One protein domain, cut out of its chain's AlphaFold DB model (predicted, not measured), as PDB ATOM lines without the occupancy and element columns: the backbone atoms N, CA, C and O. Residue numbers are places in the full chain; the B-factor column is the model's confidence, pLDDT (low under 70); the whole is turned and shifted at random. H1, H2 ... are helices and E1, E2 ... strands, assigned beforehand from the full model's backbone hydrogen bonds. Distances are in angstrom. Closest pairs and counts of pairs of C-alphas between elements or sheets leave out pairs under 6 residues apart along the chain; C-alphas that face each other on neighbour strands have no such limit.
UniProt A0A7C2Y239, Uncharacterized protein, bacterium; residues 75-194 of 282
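Overview. This is residues 75 to 194 of the 282 residues of an uncharacterized protein of bacterium (UniProt A0A7C2Y239). A strongly twisted sheet of five strands makes the middle of three layers, with one helix packed on each face: H1 on one face, mostly over E2 and E1, and H2 on the other, mostly over E3 and E4. The short strand E5 is at one edge, and part of the last residues, 187 to 188, pairs with the beginning of E4. The 120 printed residues hold two named helices and five named strands, in the order E1 H1 E2 H2 E3 E4 E5; the sheet runs E2 E1 E3 E4 E5, mixed, and the class is mixed, helices and strands. The whole is compact and rounded, with a radius of gyration of the C-alphas of 14.0 A and spans of 37 by 37 by 24 A.

Arrangement. E1, residues 81 to 87, H1, residues 96 to 111, and E2, residues 118 to 126, form a strand-helix-strand unit, two parallel neighbour strands with a helix between, and its crossover is right-handed. N 83 and O 119 are 2.8 A apart, within hydrogen-bond range. The closest C-alphas of H1 and E2 are those of Asn 106 and Ile 120, 6.6 A apart. E2 bends by 56 degrees at residue 123. E2, H2, residues 133 to 146, and E3, residues 151 to 158, form a split unit, also right-handed, with E1 between its strands. E1 and E3 are parallel, with N 86 and O 153 2.8 A apart. H2 is on the face opposite to H1, and H1 and H2 are apart; the closest C-alphas of H2 and E3 are those of Gly 144 and Val 152, 6.0 A apart. E3, E4, residues 162 to 169, and E5, residues 181 to 183, form a meander, each strand the antiparallel neighbour of the one before; both steps are hairpins. N 166 and O 154 are 2.7 A apart, and N 182 and O 167 3.0 A. In H1 and H2 every O i to N i+4 pair is within hydrogen-bond range.

Along the chain. E1 begins at C-alpha 81, (-41.390, -8.767, 22.942), and measures 19.9 A. H1 measures 22.7 A, E2 22.5 A, H2 20.1 A, E3 23.0 A and E4 23.3 A. H2 begins at C-alpha 133, (-60.401, -0.850, 8.586). E5, 7.0 A long, ends at C-alpha 183, (-59.466, 1.741, 17.738).

Size, cuts and confidence. The two C-alphas farthest apart are those of Ala 113 and Met 131, 40.2 A. The printed part has no cut. The link from E4 to E5, 11 residues, is long. The mean pLDDT of the printed part is 76.4; residues 112 to 116, 160 to 161 and 171 to 194 are under 70.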
ATOM      1  N   THR A  75     -36.044  -6.640  11.988       84.25
ATOM      2  CA  THR A  75     -36.732  -7.792  12.552       84.25
ATOM      3  C   THR A  75     -36.376  -7.891  14.026       84.25
ATOM      4  O   THR A  75     -35.197  -7.882  14.384       84.25
ATOM      5  N   PHE A  76     -37.387  -7.991  14.887       86.19
ATOM      6  CA  PHE A  76     -37.174  -8.191  16.313       86.19
ATOM      7  C   PHE A  76     -36.444  -9.523  16.554       86.19
ATOM      8  O   PHE A  76     -36.796 -10.536  15.934       86.19
ATOM      9  N   PRO A  77     -35.433  -9.549  17.445       84.25
ATOM     10  CA  PRO A  77     -34.759 -10.786  17.805       84.25
ATOM     11  C   PRO A  77     -35.732 -11.805  18.401       84.25
ATOM     12  O   PRO A  77     -36.740 -11.455  19.021       84.25
ATOM     13  N   GLU A  78     -35.415 -13.088  18.250       78.31
ATOM     14  CA  GLU A  78     -36.230 -14.142  18.846       78.31
ATOM     15  C   GLU A  78     -36.237 -14.031  20.372       78.31
ATOM     16  O   GLU A  78     -35.220 -13.753  21.003       78.31
ATOM     17  N   GLY A  79     -37.416 -14.208  20.970       73.31
ATOM     18  CA  GLY A  79     -37.594 -14.056  22.414       73.31
ATOM     19  C   GLY A  79     -37.700 -12.605  22.906       73.31
ATOM     20  O   GLY A  79     -37.891 -12.396  24.103       73.31
ATOM     21  N   VAL A  80     -37.644 -11.599  22.028       81.94
ATOM     22  CA  VAL A  80     -37.910 -10.200  22.400       81.94
ATOM     23  C   VAL A  80     -39.372  -9.863  22.131       81.94
ATOM     24  O   VAL A  80     -39.904 -10.120  21.051       81.94
ATOM     25  N   ALA A  81     -40.038  -9.266  23.118       82.50
ATOM     26  CA  ALA A  81     -41.390  -8.767  22.942       82.50
ATOM     27  C   ALA A  81     -41.347  -7.427  22.181       82.50
ATOM     28  O   ALA A  81     -41.025  -6.388  22.754       82.50
ATOM     29  N   GLY A  82     -41.605  -7.467  20.872       87.75
ATOM     30  CA  GLY A  82     -41.495  -6.303  19.988       87.75
ATOM     31  C   GLY A  82     -42.802  -5.527  19.808       87.75
ATOM     32  O   GLY A  82     -43.827  -6.117  19.450       87.75
ATOM     33  N   ILE A  83     -42.751  -4.205  19.990       88.62
ATOM     34  CA  ILE A  83     -43.804  -3.258  19.594       88.62
ATOM     35  C   ILE A  83     -43.306  -2.460  18.387       88.62
ATOM     36  O   ILE A  83     -42.331  -1.711  18.470       88.62
ATOM     37  N   LEU A  84     -43.993  -2.610  17.261       91.12
ATOM     38  CA  LEU A  84     -43.703  -1.892  16.029       91.12
ATOM     39  C   LEU A  84     -44.609  -0.668  15.911       91.12
ATOM     40  O   LEU A  84     -45.825  -0.800  15.986       91.12
ATOM     41  N   VAL A  85     -44.041   0.512  15.691       90.06
ATOM     42  CA  VAL A  85     -44.787   1.747  15.433       90.06
ATOM     43  C   VAL A  85     -44.607   2.113  13.964       90.06
ATOM     44  O   VAL A  85     -43.510   2.469  13.539       90.06
ATOM     45  N   LEU A  86     -45.676   2.011  13.183       90.94
ATOM     46  CA  LEU A  86     -45.687   2.374  11.767       90.94
ATOM     47  C   LEU A  86     -45.721   3.889  11.582       90.94
ATOM     48  O   LEU A  86     -45.988   4.636  12.529       90.94
ATOM     49  N   ARG A  87     -45.435   4.347  10.362       90.19
ATOM     50  CA  ARG A  87     -45.556   5.761  10.014       90.19
ATOM     51  C   ARG A  87     -47.019   6.174  10.157       90.19
ATOM     52  O   ARG A  87     -47.914   5.512   9.628       90.19
ATOM     53  N   ILE A  88     -47.243   7.267  10.881       87.38
ATOM     54  CA  ILE A  88     -48.578   7.811  11.120       87.38
ATOM     55  C   ILE A  88     -49.022   8.571   9.869       87.38
ATOM     56  O   ILE A  88     -48.286   9.391   9.315       87.38
ATOM     57  N   GLU A  89     -50.222   8.267   9.388       88.12
ATOM     58  CA  GLU A  89     -50.813   8.975   8.257       88.12
ATOM     59  C   GLU A  89     -51.092  10.431   8.654       88.12
ATOM     60  O   GLU A  89     -51.643  10.681   9.720       88.12
ATOM     61  N   GLY A  90     -50.686  11.398   7.827       83.75
ATOM     62  CA  GLY A  90     -50.786  12.825   8.163       83.75
ATOM     63  C   GLY A  90     -49.675  13.357   9.082       83.75
ATOM     64  O   GLY A  90     -49.741  14.513   9.493       83.75
ATOM     65  N   ASP A  91     -48.658  12.552   9.410       82.56
ATOM     66  CA  ASP A  91     -47.445  13.030  10.091       82.56
ATOM     67  C   ASP A  91     -46.541  13.847   9.147       82.56
ATOM     68  O   ASP A  91     -46.630  13.742   7.917       82.56
ATOM     69  N   ASP A  92     -45.645  14.648   9.722       83.38
ATOM     70  CA  ASP A  92     -44.735  15.498   8.958       83.38
ATOM     71  C   ASP A  92     -43.644  14.702   8.210       83.38
ATOM     72  O   ASP A  92     -43.480  13.482   8.342       83.38
ATOM     73  N   ALA A  93     -42.871  15.393   7.366       81.75
ATOM     74  CA  ALA A  93     -41.786  14.772   6.604       81.75
ATOM     75  C   ALA A  93     -40.708  14.130   7.504       81.75
ATOM     76  O   ALA A  93     -40.033  13.197   7.072       81.75
ATOM     77  N   ASN A  94     -40.590  14.588   8.753       81.19
ATOM     78  CA  ASN A  94     -39.601  14.141   9.729       81.19
ATOM     79  C   ASN A  94     -40.124  13.039  10.670       81.19
ATOM     80  O   ASN A  94     -39.379  12.614  11.561       81.19
ATOM     81  N   ASN A  95     -41.367  12.572  10.484       84.38
ATOM     82  CA  ASN A  95     -42.050  11.622  11.364       84.38
ATOM     83  C   ASN A  95     -42.051  12.076  12.839       84.38
ATOM     84  O   ASN A  95     -41.743  11.287  13.744       84.38
ATOM     85  N   SER A  96     -42.276  13.368  13.101       82.50
ATOM     86  CA  SER A  96     -42.138  13.917  14.457       82.50
ATOM     87  C   SER A  96     -43.104  13.277  15.455       82.50
ATOM     88  O   SER A  96     -42.678  12.931  16.563       82.50
ATOM     89  N   LEU A  97     -44.356  13.031  15.058       81.50
ATOM     90  CA  LEU A  97     -45.355  12.400  15.919       81.50
ATOM     91  C   LEU A  97     -44.989  10.943  16.213       81.50
ATOM     92  O   LEU A  97     -45.014  10.519  17.371       81.50
ATOM     93  N   GLN A  98     -44.575  10.189  15.193       85.94
ATOM     94  CA  GLN A  98     -44.113   8.810  15.367       85.94
ATOM     95  C   GLN A  98     -42.925   8.734  16.336       85.94
ATOM     96  O   GLN A  98     -42.899   7.893  17.240       85.94
ATOM     97  N   ARG A  99     -41.935   9.622  16.176       83.94
ATOM     98  CA  ARG A  99     -40.755   9.679  17.053       83.94
ATOM     99  C   ARG A  99     -41.133  10.004  18.491       83.94
ATOM    100  O   ARG A  99     -40.593   9.383  19.410       83.94
ATOM    101  N   LEU A 100     -42.043  10.954  18.683       82.19
ATOM    102  CA  LEU A 100     -42.505  11.345  20.007       82.19
ATOM    103  C   LEU A 100     -43.251  10.191  20.684       82.19
ATOM    104  O   LEU A 100     -42.935   9.864  21.828       82.19
ATOM    105  N   LEU A 101     -44.134   9.500  19.959       82.56
ATOM    106  CA  LEU A 101     -44.836   8.313  20.449       82.56
ATOM    107  C   LEU A 101     -43.863   7.198  20.860       82.56
ATOM    108  O   LEU A 101     -43.960   6.654  21.961       82.56
ATOM    109  N   VAL A 102     -42.877   6.884  20.015       85.12
ATOM    110  CA  VAL A 102     -41.849   5.876  20.327       85.12
ATOM    111  C   VAL A 102     -41.035   6.276  21.557       85.12
ATOM    112  O   VAL A 102     -40.740   5.427  22.401       85.12
ATOM    113  N   SER A 103     -40.676   7.555  21.689       81.94
ATOM    114  CA  SER A 103     -39.959   8.052  22.864       81.94
ATOM    115  C   SER A 103     -40.815   7.963  24.128       81.94
ATOM    116  O   SER A 103     -40.316   7.525  25.165       81.94
ATOM    117  N   ALA A 104     -42.088   8.350  24.056       79.94
ATOM    118  CA  ALA A 104     -43.016   8.303  25.179       79.94
ATOM    119  C   ALA A 104     -43.220   6.863  25.665       79.94
ATOM    120  O   ALA A 104     -43.058   6.590  26.853       79.94
ATOM    121  N   LEU A 105     -43.468   5.924  24.747       78.50
ATOM    122  CA  LEU A 105     -43.618   4.512  25.092       78.50
ATOM    123  C   LEU A 105     -42.332   3.934  25.696       78.50
ATOM    124  O   LEU A 105     -42.389   3.263  26.723       78.50
ATOM    125  N   ASN A 106     -41.163   4.233  25.116       82.12
ATOM    126  CA  ASN A 106     -39.886   3.778  25.672       82.12
ATOM    127  C   ASN A 106     -39.663   4.317  27.091       82.12
ATOM    128  O   ASN A 106     -39.235   3.573  27.972       82.12
ATOM    129  N   ASN A 107     -39.966   5.595  27.322       80.38
ATOM    130  CA  ASN A 107     -39.816   6.219  28.631       80.38
ATOM    131  C   ASN A 107     -40.775   5.613  29.661       80.38
ATOM    132  O   ASN A 107     -40.354   5.333  30.782       80.38
ATOM    133  N   SER A 108     -42.033   5.370  29.290       73.75
ATOM    134  CA  SER A 108     -43.020   4.763  30.188       73.75
ATOM    135  C   SER A 108     -42.683   3.312  30.522       73.75
ATOM    136  O   SER A 108     -42.723   2.938  31.691       73.75
ATOM    137  N   ILE A 109     -42.256   2.509  29.541       75.81
ATOM    138  CA  ILE A 109     -41.878   1.107  29.781       75.81
ATOM    139  C   ILE A 109     -40.619   1.006  30.655       75.81
ATOM    140  O   ILE A 109     -40.561   0.152  31.538       75.81
ATOM    141  N   ARG A 110     -39.628   1.888  30.458       76.06
ATOM    142  CA  ARG A 110     -38.385   1.901  31.256       76.06
ATOM    143  C   ARG A 110     -38.599   2.256  32.728       76.06
ATOM    144  O   ARG A 110     -37.798   1.833  33.555       76.06
ATOM    145  N   LYS A 111     -39.634   3.039  33.054       71.44
ATOM    146  CA  LYS A 111     -39.927   3.457  34.436       71.44
ATOM    147  C   LYS A 111     -40.353   2.294  35.333       71.44
ATOM    148  O   LYS A 111     -40.114   2.347  36.533       71.44
ATOM    149  N   GLU A 112     -40.926   1.229  34.776       66.56
ATOM    150  CA  GLU A 112     -41.207   0.019  35.545       66.56
ATOM    151  C   GLU A 112     -40.017  -0.951  35.500       66.56
ATOM    152  O   GLU A 112     -39.886  -1.771  34.587       66.56
ATOM    153  N   ALA A 113     -39.167  -0.860  36.523       49.66
ATOM    154  CA  ALA A 113     -37.843  -1.478  36.636       49.66
ATOM    155  C   ALA A 113     -37.779  -3.022  36.742       49.66
ATOM    156  O   ALA A 113     -36.728  -3.563  37.076       49.66
ATOM    157  N   ALA A 114     -38.847  -3.768  36.449       56.09
ATOM    158  CA  ALA A 114     -38.815  -5.233  36.483       56.09
ATOM    159  C   ALA A 114     -39.721  -5.840  35.402       56.09
ATOM    160  O   ALA A 114     -40.921  -5.555  35.344       56.09
ATOM    161  N   GLY A 115     -39.152  -6.664  34.518       60.53
ATOM    162  CA  GLY A 115     -39.901  -7.388  33.486       60.53
ATOM    163  C   GLY A 115     -39.057  -7.809  32.284       60.53
ATOM    164  O   GLY A 115     -37.875  -7.478  32.188       60.53
ATOM    165  N   GLU A 116     -39.675  -8.549  31.358       64.56
ATOM    166  CA  GLU A 116     -39.065  -8.859  30.061       64.56
ATOM    167  C   GLU A 116     -38.693  -7.580  29.304       64.56
ATOM    168  O   GLU A 116     -39.401  -6.571  29.346       64.56
ATOM    169  N   LYS A 117     -37.585  -7.645  28.562       75.56
ATOM    170  CA  LYS A 117     -37.127  -6.561  27.697       75.56
ATOM    171  C   LYS A 117     -38.104  -6.403  26.528       75.56
ATOM    172  O   LYS A 117     -38.023  -7.138  25.546       75.56
ATOM    173  N   ILE A 118     -39.024  -5.448  26.646       81.75
ATOM    174  CA  ILE A 118     -39.846  -4.993  25.524       81.75
ATOM    175  C   ILE A 118     -39.006  -4.042  24.682       81.75
ATOM    176  O   ILE A 118     -38.371  -3.123  25.207       81.75
ATOM    177  N   GLU A 119     -39.008  -4.256  23.374       87.44
ATOM    178  CA  GLU A 119     -38.334  -3.378  22.431       87.44
ATOM    179  C   GLU A 119     -39.358  -2.654  21.561       87.44
ATOM    180  O   GLU A 119     -40.269  -3.270  21.014       87.44
ATOM    181  N   ILE A 120     -39.196  -1.339  21.427       87.31
ATOM    182  CA  ILE A 120     -40.085  -0.492  20.632       87.31
ATOM    183  C   ILE A 120     -39.301   0.086  19.466       87.31
ATOM    184  O   ILE A 120     -38.249   0.702  19.672       87.31
ATOM    185  N   ARG A 121     -39.813  -0.084  18.246       89.50
ATOM    186  CA  ARG A 121     -39.157   0.401  17.025       89.50
ATOM    187  C   ARG A 121     -40.128   1.121  16.108       89.50
ATOM    188  O   ARG A 121     -41.286   0.738  16.006       89.50
ATOM    189  N   ALA A 122     -39.619   2.147  15.436       89.50
ATOM    190  CA  ALA A 122     -40.309   2.838  14.358       89.50
ATOM    191  C   ALA A 122     -40.022   2.152  13.015       89.50
ATOM    192  O   ALA A 122     -38.900   1.695  12.793       89.50
ATOM    193  N   GLN A 123     -40.999   2.147  12.111       88.81
ATOM    194  CA  GLN A 123     -40.819   1.758  10.712       88.81
ATOM    195  C   GLN A 123     -41.527   2.753   9.794       88.81
ATOM    196  O   GLN A 123     -42.571   3.303  10.138       88.81
ATOM    197  N   ASN A 124     -40.954   2.986   8.614       86.69
ATOM    198  CA  ASN A 124     -41.427   4.009   7.678       86.69
ATOM    199  C   ASN A 124     -42.635   3.577   6.831       86.69
ATOM    200  O   ASN A 124     -43.132   4.369   6.035       86.69
ATOM    201  N   GLU A 125     -43.112   2.342   6.983       87.56
ATOM    202  CA  GLU A 125     -44.308   1.879   6.287       87.56
ATOM    203  C   GLU A 125     -45.568   2.542   6.845       87.56
ATOM    204  O   GLU A 125     -45.735   2.641   8.059       87.56
ATOM    205  N   THR A 126     -46.481   2.938   5.957       87.62
ATOM    206  CA  THR A 126     -47.768   3.546   6.320       87.62
ATOM    207  C   THR A 126     -48.922   2.574   6.078       87.62
ATOM    208  O   THR A 126     -48.999   1.878   5.051       87.62
ATOM    209  N   VAL A 127     -49.875   2.576   7.003       88.12
ATOM    210  CA  VAL A 127     -51.178   1.921   6.863       88.12
ATOM    211  C   VAL A 127     -52.242   3.006   6.959       88.12
ATOM    212  O   VAL A 127     -52.252   3.761   7.923       88.12
ATOM    213  N   THR A 128     -53.102   3.082   5.945       86.12
ATOM    214  CA  THR A 128     -54.182   4.074   5.848       86.12
ATOM    215  C   THR A 128     -55.528   3.417   6.101       86.12
ATOM    216  O   THR A 128     -55.733   2.258   5.738       86.12
ATOM    217  N   GLU A 129     -56.458   4.154   6.701       84.44
ATOM    218  CA  GLU A 129     -57.839   3.690   6.893       84.44
ATOM    219  C   GLU A 129     -58.659   3.717   5.596       84.44
ATOM    220  O   GLU A 129     -59.687   3.046   5.507       84.44
ATOM    221  N   THR A 130     -58.191   4.429   4.565       85.12
ATOM    222  CA  THR A 130     -58.895   4.578   3.277       85.12
ATOM    223  C   THR A 130     -59.107   3.254   2.535       85.12
ATOM    224  O   THR A 130     -60.067   3.124   1.783       85.12
ATOM    225  N   MET A 131     -58.274   2.237   2.790       85.25
ATOM    226  CA  MET A 131     -58.466   0.873   2.263       85.25
ATOM    227  C   MET A 131     -59.553   0.073   3.006       85.25
ATOM    228  O   MET A 131     -59.811  -1.085   2.688       85.25
ATOM    229  N   GLY A 132     -60.186   0.666   4.016       83.88
ATOM    230  CA  GLY A 132     -61.114   0.004   4.921       83.88
ATOM    231  C   GLY A 132     -60.400  -0.623   6.118       83.88
ATOM    232  O   GLY A 132     -59.369  -1.292   5.989       83.88
ATOM    233  N   LEU A 133     -60.987  -0.446   7.304       81.62
ATOM    234  CA  LEU A 133     -60.401  -0.850   8.586       81.62
ATOM    235  C   LEU A 133     -59.956  -2.334   8.638       81.62
ATOM    236  O   LEU A 133     -58.835  -2.599   9.082       81.62
ATOM    237  N   PRO A 134     -60.726  -3.318   8.119       81.75
ATOM    238  CA  PRO A 134     -60.282  -4.716   8.107       81.75
ATOM    239  C   PRO A 134     -59.035  -4.964   7.243       81.75
ATOM    240  O   PRO A 134     -58.155  -5.751   7.612       81.75
ATOM    241  N   GLN A 135     -58.935  -4.290   6.093       84.50
ATOM    242  CA  GLN A 135     -57.789  -4.418   5.190       84.50
ATOM    243  C   GLN A 135     -56.558  -3.727   5.777       84.50
ATOM    244  O   GLN A 135     -55.464  -4.290   5.740       84.50
ATOM    245  N   ALA A 136     -56.755  -2.570   6.412       86.94
ATOM    246  CA  ALA A 136     -55.712  -1.836   7.114       86.94
ATOM    247  C   ALA A 136     -55.081  -2.683   8.235       86.94
ATOM    248  O   ALA A 136     -53.863  -2.880   8.255       86.94
ATOM    249  N   HIS A 137     -55.893  -3.316   9.089       85.94
ATOM    250  CA  HIS A 137     -55.386  -4.263  10.090       85.94
ATOM    251  C   HIS A 137     -54.706  -5.488   9.464       85.94
ATOM    252  O   HIS A 137     -53.712  -5.980   9.999       85.94
ATOM    253  N   THR A 138     -55.200  -5.988   8.328       86.19
ATOM    254  CA  THR A 138     -54.558  -7.103   7.612       86.19
ATOM    255  C   THR A 138     -53.170  -6.710   7.103       86.19
ATOM    256  O   THR A 138     -52.214  -7.472   7.275       86.19
ATOM    257  N   LYS A 139     -53.028  -5.501   6.548       88.81
ATOM    258  CA  LYS A 139     -51.740  -4.940   6.127       88.81
ATOM    259  C   LYS A 139     -50.809  -4.745   7.325       88.81
ATOM    260  O   LYS A 139     -49.697  -5.264   7.301       88.81
ATOM    261  N   ALA A 140     -51.281  -4.104   8.396       88.06
ATOM    262  CA  ALA A 140     -50.511  -3.916   9.626       88.06
ATOM    263  C   ALA A 140     -50.018  -5.254  10.203       88.06
ATOM    264  O   ALA A 140     -48.853  -5.385  10.569       88.06
ATOM    265  N   ARG A 141     -50.870  -6.288  10.207       88.88
ATOM    266  CA  ARG A 141     -50.503  -7.641  10.647       88.88
ATOM    267  C   ARG A 141     -49.428  -8.266   9.763       88.88
ATOM    268  O   ARG A 141     -48.518  -8.904  10.283       88.88
ATOM    269  N   LYS A 142     -49.517  -8.092   8.442       88.75
ATOM    270  CA  LYS A 142     -48.509  -8.592   7.497       88.75
ATOM    271  C   LYS A 142     -47.141  -7.952   7.755       88.75
ATOM    272  O   LYS A 142     -46.158  -8.684   7.819       88.75
ATOM    273  N   ILE A 143     -47.105  -6.634   7.955       90.06
ATOM    274  CA  ILE A 143     -45.877  -5.885   8.271       90.06
ATOM    275  C   ILE A 143     -45.311  -6.360   9.613       90.06
ATOM    276  O   ILE A 143     -44.174  -6.812   9.690       90.06
ATOM    277  N   GLY A 144     -46.145  -6.390  10.657       89.25
ATOM    278  CA  GLY A 144     -45.734  -6.875  11.972       89.25
ATOM    279  C   GLY A 144     -45.191  -8.306  11.946       89.25
ATOM    280  O   GLY A 144     -44.207  -8.596  12.620       89.25
ATOM    281  N   LYS A 145     -45.775  -9.194  11.128       88.81
ATOM    282  CA  LYS A 145     -45.290 -10.572  10.955       88.81
ATOM    283  C   LYS A 145     -43.919 -10.618  10.285       88.81
ATOM    284  O   LYS A 145     -43.084 -11.406  10.723       88.81
ATOM    285  N   ALA A 146     -43.683  -9.791   9.265       87.69
ATOM    286  CA  ALA A 146     -42.373  -9.680   8.622       87.69
ATOM    287  C   ALA A 146     -41.298  -9.236   9.628       87.69
ATOM    288  O   ALA A 146     -40.216  -9.810   9.663       87.69
ATOM    289  N   CYS A 147     -41.650  -8.316  10.528       88.12
ATOM    290  CA  CYS A 147     -40.753  -7.821  11.568       88.12
ATOM    291  C   CYS A 147     -40.672  -8.707  12.822       88.12
ATOM    292  O   CYS A 147     -39.953  -8.345  13.747       88.12
ATOM    293  N   LYS A 148     -41.399  -9.831  12.913       88.56
ATOM    294  CA  LYS A 148     -41.561 -10.623  14.156       88.56
ATOM    295  C   LYS A 148     -42.072  -9.798  15.360       88.56
ATOM    296  O   LYS A 148     -41.769 -10.105  16.511       88.56
ATOM    297  N   ALA A 149     -42.855  -8.750  15.111       88.81
ATOM    298  CA  ALA A 149     -43.478  -7.948  16.161       88.81
ATOM    299  C   ALA A 149     -44.644  -8.700  16.823       88.81
ATOM    300  O   ALA A 149     -45.316  -9.515  16.191       88.81
ATOM    301  N   ILE A 150     -44.924  -8.389  18.089       85.94
ATOM    302  CA  ILE A 150     -46.122  -8.866  18.799       85.94
ATOM    303  C   ILE A 150     -47.300  -7.926  18.539       85.94
ATOM    304  O   ILE A 150     -48.427  -8.373  18.300       85.94
ATOM    305  N   LEU A 151     -47.017  -6.626  18.574       86.62
ATOM    306  CA  LEU A 151     -47.995  -5.555  18.474       86.62
ATOM    307  C   LEU A 151     -47.546  -4.539  17.428       86.62
ATOM    308  O   LEU A 151     -46.369  -4.183  17.373       86.62
ATOM    309  N   VAL A 152     -48.494  -4.054  16.633       88.00
ATOM    310  CA  VAL A 152     -48.284  -2.971  15.673       88.00
ATOM    311  C   VAL A 152     -49.176  -1.793  16.037       88.00
ATOM    312  O   VAL A 152     -50.395  -1.946  16.104       88.00
ATOM    313  N   ILE A 153     -48.571  -0.628  16.239       88.81
ATOM    314  CA  ILE A 153     -49.236   0.652  16.463       88.81
ATOM    315  C   ILE A 153     -49.194   1.440  15.158       88.81
ATOM    316  O   ILE A 153     -48.134   1.602  14.556       88.81
ATOM    317  N   TRP A 154     -50.346   1.906  14.708       89.44
ATOM    318  CA  TRP A 154     -50.513   2.698  13.492       89.44
ATOM    319  C   TRP A 154     -51.681   3.667  13.689       89.44
ATOM    320  O   TRP A 154     -52.239   3.732  14.780       89.44
ATOM    321  N   GLY A 155     -52.040   4.449  12.679       86.75
ATOM    322  CA  GLY A 155     -53.195   5.339  12.760       86.75
ATOM    323  C   GLY A 155     -53.022   6.586  11.915       86.75
ATOM    324  O   GLY A 155     -52.053   6.715  11.161       86.75
ATOM    325  N   ASN A 156     -53.963   7.504  12.077       85.12
ATOM    326  CA  ASN A 156     -54.036   8.744  11.327       85.12
ATOM    327  C   ASN A 156     -54.095   9.960  12.250       85.12
ATOM    328  O   ASN A 156     -54.736   9.969  13.302       85.12
ATOM    329  N   ARG A 157     -53.414  11.014  11.814       83.38
ATOM    330  CA  ARG A 157     -53.533  12.368  12.326       83.38
ATOM    331  C   ARG A 157     -54.557  13.114  11.478       83.38
ATOM    332  O   ARG A 157     -54.449  13.146  10.254       83.38
ATOM    333  N   VAL A 158     -55.533  13.731  12.133       79.81
ATOM    334  CA  VAL A 158     -56.530  14.590  11.489       79.81
ATOM    335  C   VAL A 158     -56.382  15.997  12.051       79.81
ATOM    336  O   VAL A 158     -56.566  16.232  13.246       79.81
ATOM    337  N   GLY A 159     -56.037  16.935  11.170       75.50
ATOM    338  CA  GLY A 159     -55.693  18.300  11.556       75.50
ATOM    339  C   GLY A 159     -54.442  18.367  12.436       75.50
ATOM    340  O   GLY A 159     -53.642  17.432  12.517       75.50
ATOM    341  N   ASP A 160     -54.270  19.492  13.123       69.81
ATOM    342  CA  ASP A 160     -53.038  19.730  13.875       69.81
ATOM    343  C   ASP A 160     -53.015  19.067  15.247       69.81
ATOM    344  O   ASP A 160     -51.931  18.879  15.799       69.81
ATOM    345  N   LYS A 161     -54.184  18.699  15.780       68.75
ATOM    346  CA  LYS A 161     -54.338  18.347  17.194       68.75
ATOM    347  C   LYS A 161     -54.826  16.939  17.458       68.75
ATOM    348  O   LYS A 161     -54.712  16.519  18.592       68.75
ATOM    349  N   THR A 162     -55.333  16.195  16.481       74.88
ATOM    350  CA  THR A 162     -56.008  14.933  16.794       74.88
ATOM    351  C   THR A 162     -55.287  13.747  16.181       74.88
ATOM    352  O   THR A 162     -55.149  13.656  14.962       74.88
ATOM    353  N   PHE A 163     -54.853  12.815  17.025       79.12
ATOM    354  CA  PHE A 163     -54.321  11.519  16.622       79.12
ATOM    355  C   PHE A 163     -55.331  10.416  16.945       79.12
ATOM    356  O   PHE A 163     -55.874  10.371  18.044       79.12
ATOM    357  N   PHE A 164     -55.576   9.515  15.996       79.31
ATOM    358  CA  PHE A 164     -56.441   8.350  16.167       79.31
ATOM    359  C   PHE A 164     -55.582   7.084  16.117       79.31
ATOM    360  O   PHE A 164     -55.308   6.560  15.032       79.31
ATOM    361  N   PRO A 165     -55.126   6.573  17.274       78.88
ATOM    362  CA  PRO A 165     -54.290   5.395  17.289       78.88
ATOM    363  C   PRO A 165     -55.104   4.142  16.977       78.88
ATOM    364  O   PRO A 165     -56.253   3.964  17.402       78.88
ATOM    365  N   ARG A 166     -54.444   3.224  16.284       81.88
ATOM    366  CA  ARG A 166     -54.894   1.875  15.983       81.88
ATOM    367  C   ARG A 166     -53.843   0.881  16.427       81.88
ATOM    368  O   ARG A 166     -52.643   1.087  16.255       81.88
ATOM    369  N   LEU A 167     -54.305  -0.227  16.980       81.69
ATOM    370  CA  LEU A 167     -53.445  -1.293  17.467       81.69
ATOM    371  C   LEU A 167     -53.818  -2.602  16.766       81.69
ATOM    372  O   LEU A 167     -55.000  -2.912  16.596       81.69
ATOM    373  N   THR A 168     -52.812  -3.373  16.365       82.50
ATOM    374  CA  THR A 168     -52.980  -4.681  15.718       82.50
ATOM    375  C   THR A 168     -52.096  -5.725  16.385       82.50
ATOM    376  O   THR A 168     -50.872  -5.599  16.368       82.50
ATOM    377  N   VAL A 169     -52.688  -6.802  16.903       83.19
ATOM    378  CA  VAL A 169     -51.946  -7.985  17.374       83.19
ATOM    379  C   VAL A 169     -51.563  -8.864  16.185       83.19
ATOM    380  O   VAL A 169     -52.406  -9.219  15.349       83.19
ATOM    381  N   VAL A 170     -50.286  -9.242  16.113       83.44
ATOM    382  CA  VAL A 170     -49.730  -9.965  14.960       83.44
ATOM    383  C   VAL A 170     -50.061 -11.460  14.990       83.44
ATOM    384  O   VAL A 170     -50.409 -12.036  13.960       83.44
ATOM    385  N   GLY A 171     -49.966 -12.087  16.165       69.56
ATOM    386  CA  GLY A 171     -49.988 -13.546  16.323       69.56
ATOM    387  C   GLY A 171     -51.330 -14.176  16.702       69.56
ATOM    388  O   GLY A 171     -51.336 -15.346  17.085       69.56
ATOM    389  N   SER A 172     -52.448 -13.435  16.683       59.00
ATOM    390  CA  SER A 172     -53.737 -13.953  17.170       59.00
ATOM    391  C   SER A 172     -54.116 -15.239  16.419       59.00
ATOM    392  O   SER A 172     -54.445 -15.201  15.237       59.00
ATOM    393  N   LYS A 173     -54.041 -16.392  17.105       50.50
ATOM    394  CA  LYS A 173     -54.455 -17.712  16.584       50.50
ATOM    395  C   LYS A 173     -55.983 -17.848  16.483       50.50
ATOM    396  O   LYS A 173     -56.475 -18.875  16.030       50.50
ATOM    397  N   SER A 174     -56.735 -16.844  16.930       40.78
ATOM    398  CA  SER A 174     -58.192 -16.856  16.888       40.78
ATOM    399  C   SER A 174     -58.677 -16.479  15.486       40.78
ATOM    400  O   SER A 174     -58.415 -15.385  14.993       40.78
ATOM    401  N   SER A 175     -59.418 -17.389  14.855       35.88
ATOM    402  CA  SER A 175     -60.119 -17.199  13.577       35.88
ATOM    403  C   SER A 175     -61.248 -16.158  13.640       35.88
ATOM    404  O   SER A 175     -61.880 -15.870  12.625       35.88
ATOM    405  N   SER A 176     -61.501 -15.556  14.808       39.38
ATOM    406  CA  SER A 176     -62.385 -14.400  14.921       39.38
ATOM    407  C   SER A 176     -61.685 -13.154  14.380       39.38
ATOM    408  O   SER A 176     -60.791 -12.593  15.020       39.38
ATOM    409  N   PHE A 177     -62.148 -12.704  13.211       37.66
ATOM    410  CA  PHE A 177     -61.703 -11.519  12.465       37.66
ATOM    411  C   PHE A 177     -61.591 -10.218  13.294       37.66
ATOM    412  O   PHE A 177     -60.950  -9.274  12.845       37.66
ATOM    413  N   THR A 178     -62.164 -10.172  14.500       47.22
ATOM    414  CA  THR A 178     -62.252  -9.001  15.389       47.22
ATOM    415  C   THR A 178     -61.380  -9.076  16.650       47.22
ATOM    416  O   THR A 178     -61.437  -8.157  17.473       47.22
ATOM    417  N   SER A 179     -60.599 -10.151  16.827       51.34
ATOM    418  CA  SER A 179     -59.710 -10.350  17.982       51.34
ATOM    419  C   SER A 179     -58.278  -9.894  17.666       51.34
ATOM    420  O   SER A 179     -57.607 -10.454  16.796       51.34
ATOM    421  N   GLY A 180     -57.808  -8.853  18.348       52.03
ATOM    422  CA  GLY A 180     -56.503  -8.221  18.154       52.03
ATOM    423  C   GLY A 180     -56.541  -6.902  17.382       52.03
ATOM    424  O   GLY A 180     -55.541  -6.571  16.744       52.03
ATOM    425  N   GLN A 181     -57.682  -6.210  17.342       62.19
ATOM    426  CA  GLN A 181     -57.879  -4.963  16.592       62.19
ATOM    427  C   GLN A 181     -58.495  -3.917  17.517       62.19
ATOM    428  O   GLN A 181     -59.630  -4.094  17.972       62.19
ATOM    429  N   TRP A 182     -57.773  -2.822  17.757       62.16
ATOM    430  CA  TRP A 182     -58.279  -1.723  18.575       62.16
ATOM    431  C   TRP A 182     -58.265  -0.402  17.823       62.16
ATOM    432  O   TRP A 182     -57.264  -0.028  17.210       62.16
ATOM    433  N   ALA A 183     -59.377   0.313  17.951       55.53
ATOM    434  CA  ALA A 183     -59.466   1.741  17.738       55.53
ATOM    435  C   ALA A 183     -59.371   2.408  19.111       55.53
ATOM    436  O   ALA A 183     -60.288   2.263  19.913       55.53
ATOM    437  N   LEU A 184     -58.255   3.080  19.401       59.00
ATOM    438  CA  LEU A 184     -58.147   3.880  20.617       59.00
ATOM    439  C   LEU A 184     -58.912   5.198  20.438       59.00
ATOM    440  O   LEU A 184     -59.096   5.676  19.310       59.00
ATOM    441  N   ALA A 185     -59.358   5.774  21.556       56.09
ATOM    442  CA  ALA A 185     -59.958   7.103  21.576       56.09
ATOM    443  C   ALA A 185     -59.010   8.147  20.961       56.09
ATOM    444  O   ALA A 185     -57.787   8.006  21.017       56.09
ATOM    445  N   ALA A 186     -59.593   9.192  20.372       55.50
ATOM    446  CA  ALA A 186     -58.847  10.319  19.831       55.50
ATOM    447  C   ALA A 186     -57.955  10.950  20.915       55.50
ATOM    448  O   ALA A 186     -58.416  11.183  22.033       55.50
ATOM    449  N   GLN A 187     -56.697  11.227  20.581       59.94
ATOM    450  CA  GLN A 187     -55.707  11.826  21.477       59.94
ATOM    451  C   GLN A 187     -55.343  13.233  21.002       59.94
ATOM    452  O   GLN A 187     -55.166  13.445  19.798       59.94
ATOM    453  N   ASP A 188     -55.205  14.177  21.939       56.94
ATOM    454  CA  ASP A 188     -54.691  15.514  21.634       56.94
ATOM    455  C   ASP A 188     -53.159  15.475  21.472       56.94
ATOM    456  O   ASP A 188     -52.431  14.998  22.342       56.94
ATOM    457  N   ILE A 189     -52.659  15.982  20.345       55.84
ATOM    458  CA  ILE A 189     -51.242  16.020  19.969       55.84
ATOM    459  C   ILE A 189     -50.459  17.036  20.806       55.84
ATOM    460  O   ILE A 189     -49.267  16.840  21.048       55.84
ATOM    461  N   THR A 190     -51.109  18.101  21.285       48.47
ATOM    462  CA  THR A 190     -50.470  19.102  22.156       48.47
ATOM    463  C   THR A 190     -50.228  18.587  23.577       48.47
ATOM    464  O   THR A 190     -49.312  19.060  24.248       48.47
ATOM    465  N   GLU A 191     -50.953  17.542  23.981       50.03
ATOM    466  CA  GLU A 191     -50.813  16.841  25.262       50.03
ATOM    467  C   GLU A 191     -50.265  15.415  25.093       50.03
ATOM    468  O   GLU A 191     -50.459  14.560  25.951       50.03
ATOM    469  N   LEU A 192     -49.518  15.121  24.021       48.97
ATOM    470  CA  LEU A 192     -48.927  13.784  23.844       48.97
ATOM    471  C   LEU A 192     -47.864  13.436  24.916       48.97
ATOM    472  O   LEU A 192     -47.339  12.319  24.953       48.97
ATOM    473  N   ALA A 193     -47.566  14.371  25.825       39.91
ATOM    474  CA  ALA A 193     -47.118  14.054  27.174       39.91
ATOM    475  C   ALA A 193     -48.293  13.435  27.942       39.91
ATOM    476  O   ALA A 193     -48.969  14.146  28.675       39.91
ATOM    477  N   LEU A 194     -48.512  12.132  27.708       40.94
ATOM    478  CA  LEU A 194     -49.491  11.250  28.362       40.94
ATOM    479  C   LEU A 194     -50.237  11.962  29.505       40.94
ATOM    480  O   LEU A 194     -49.650  12.101  30.587       40.94
TER     481      LEU A 194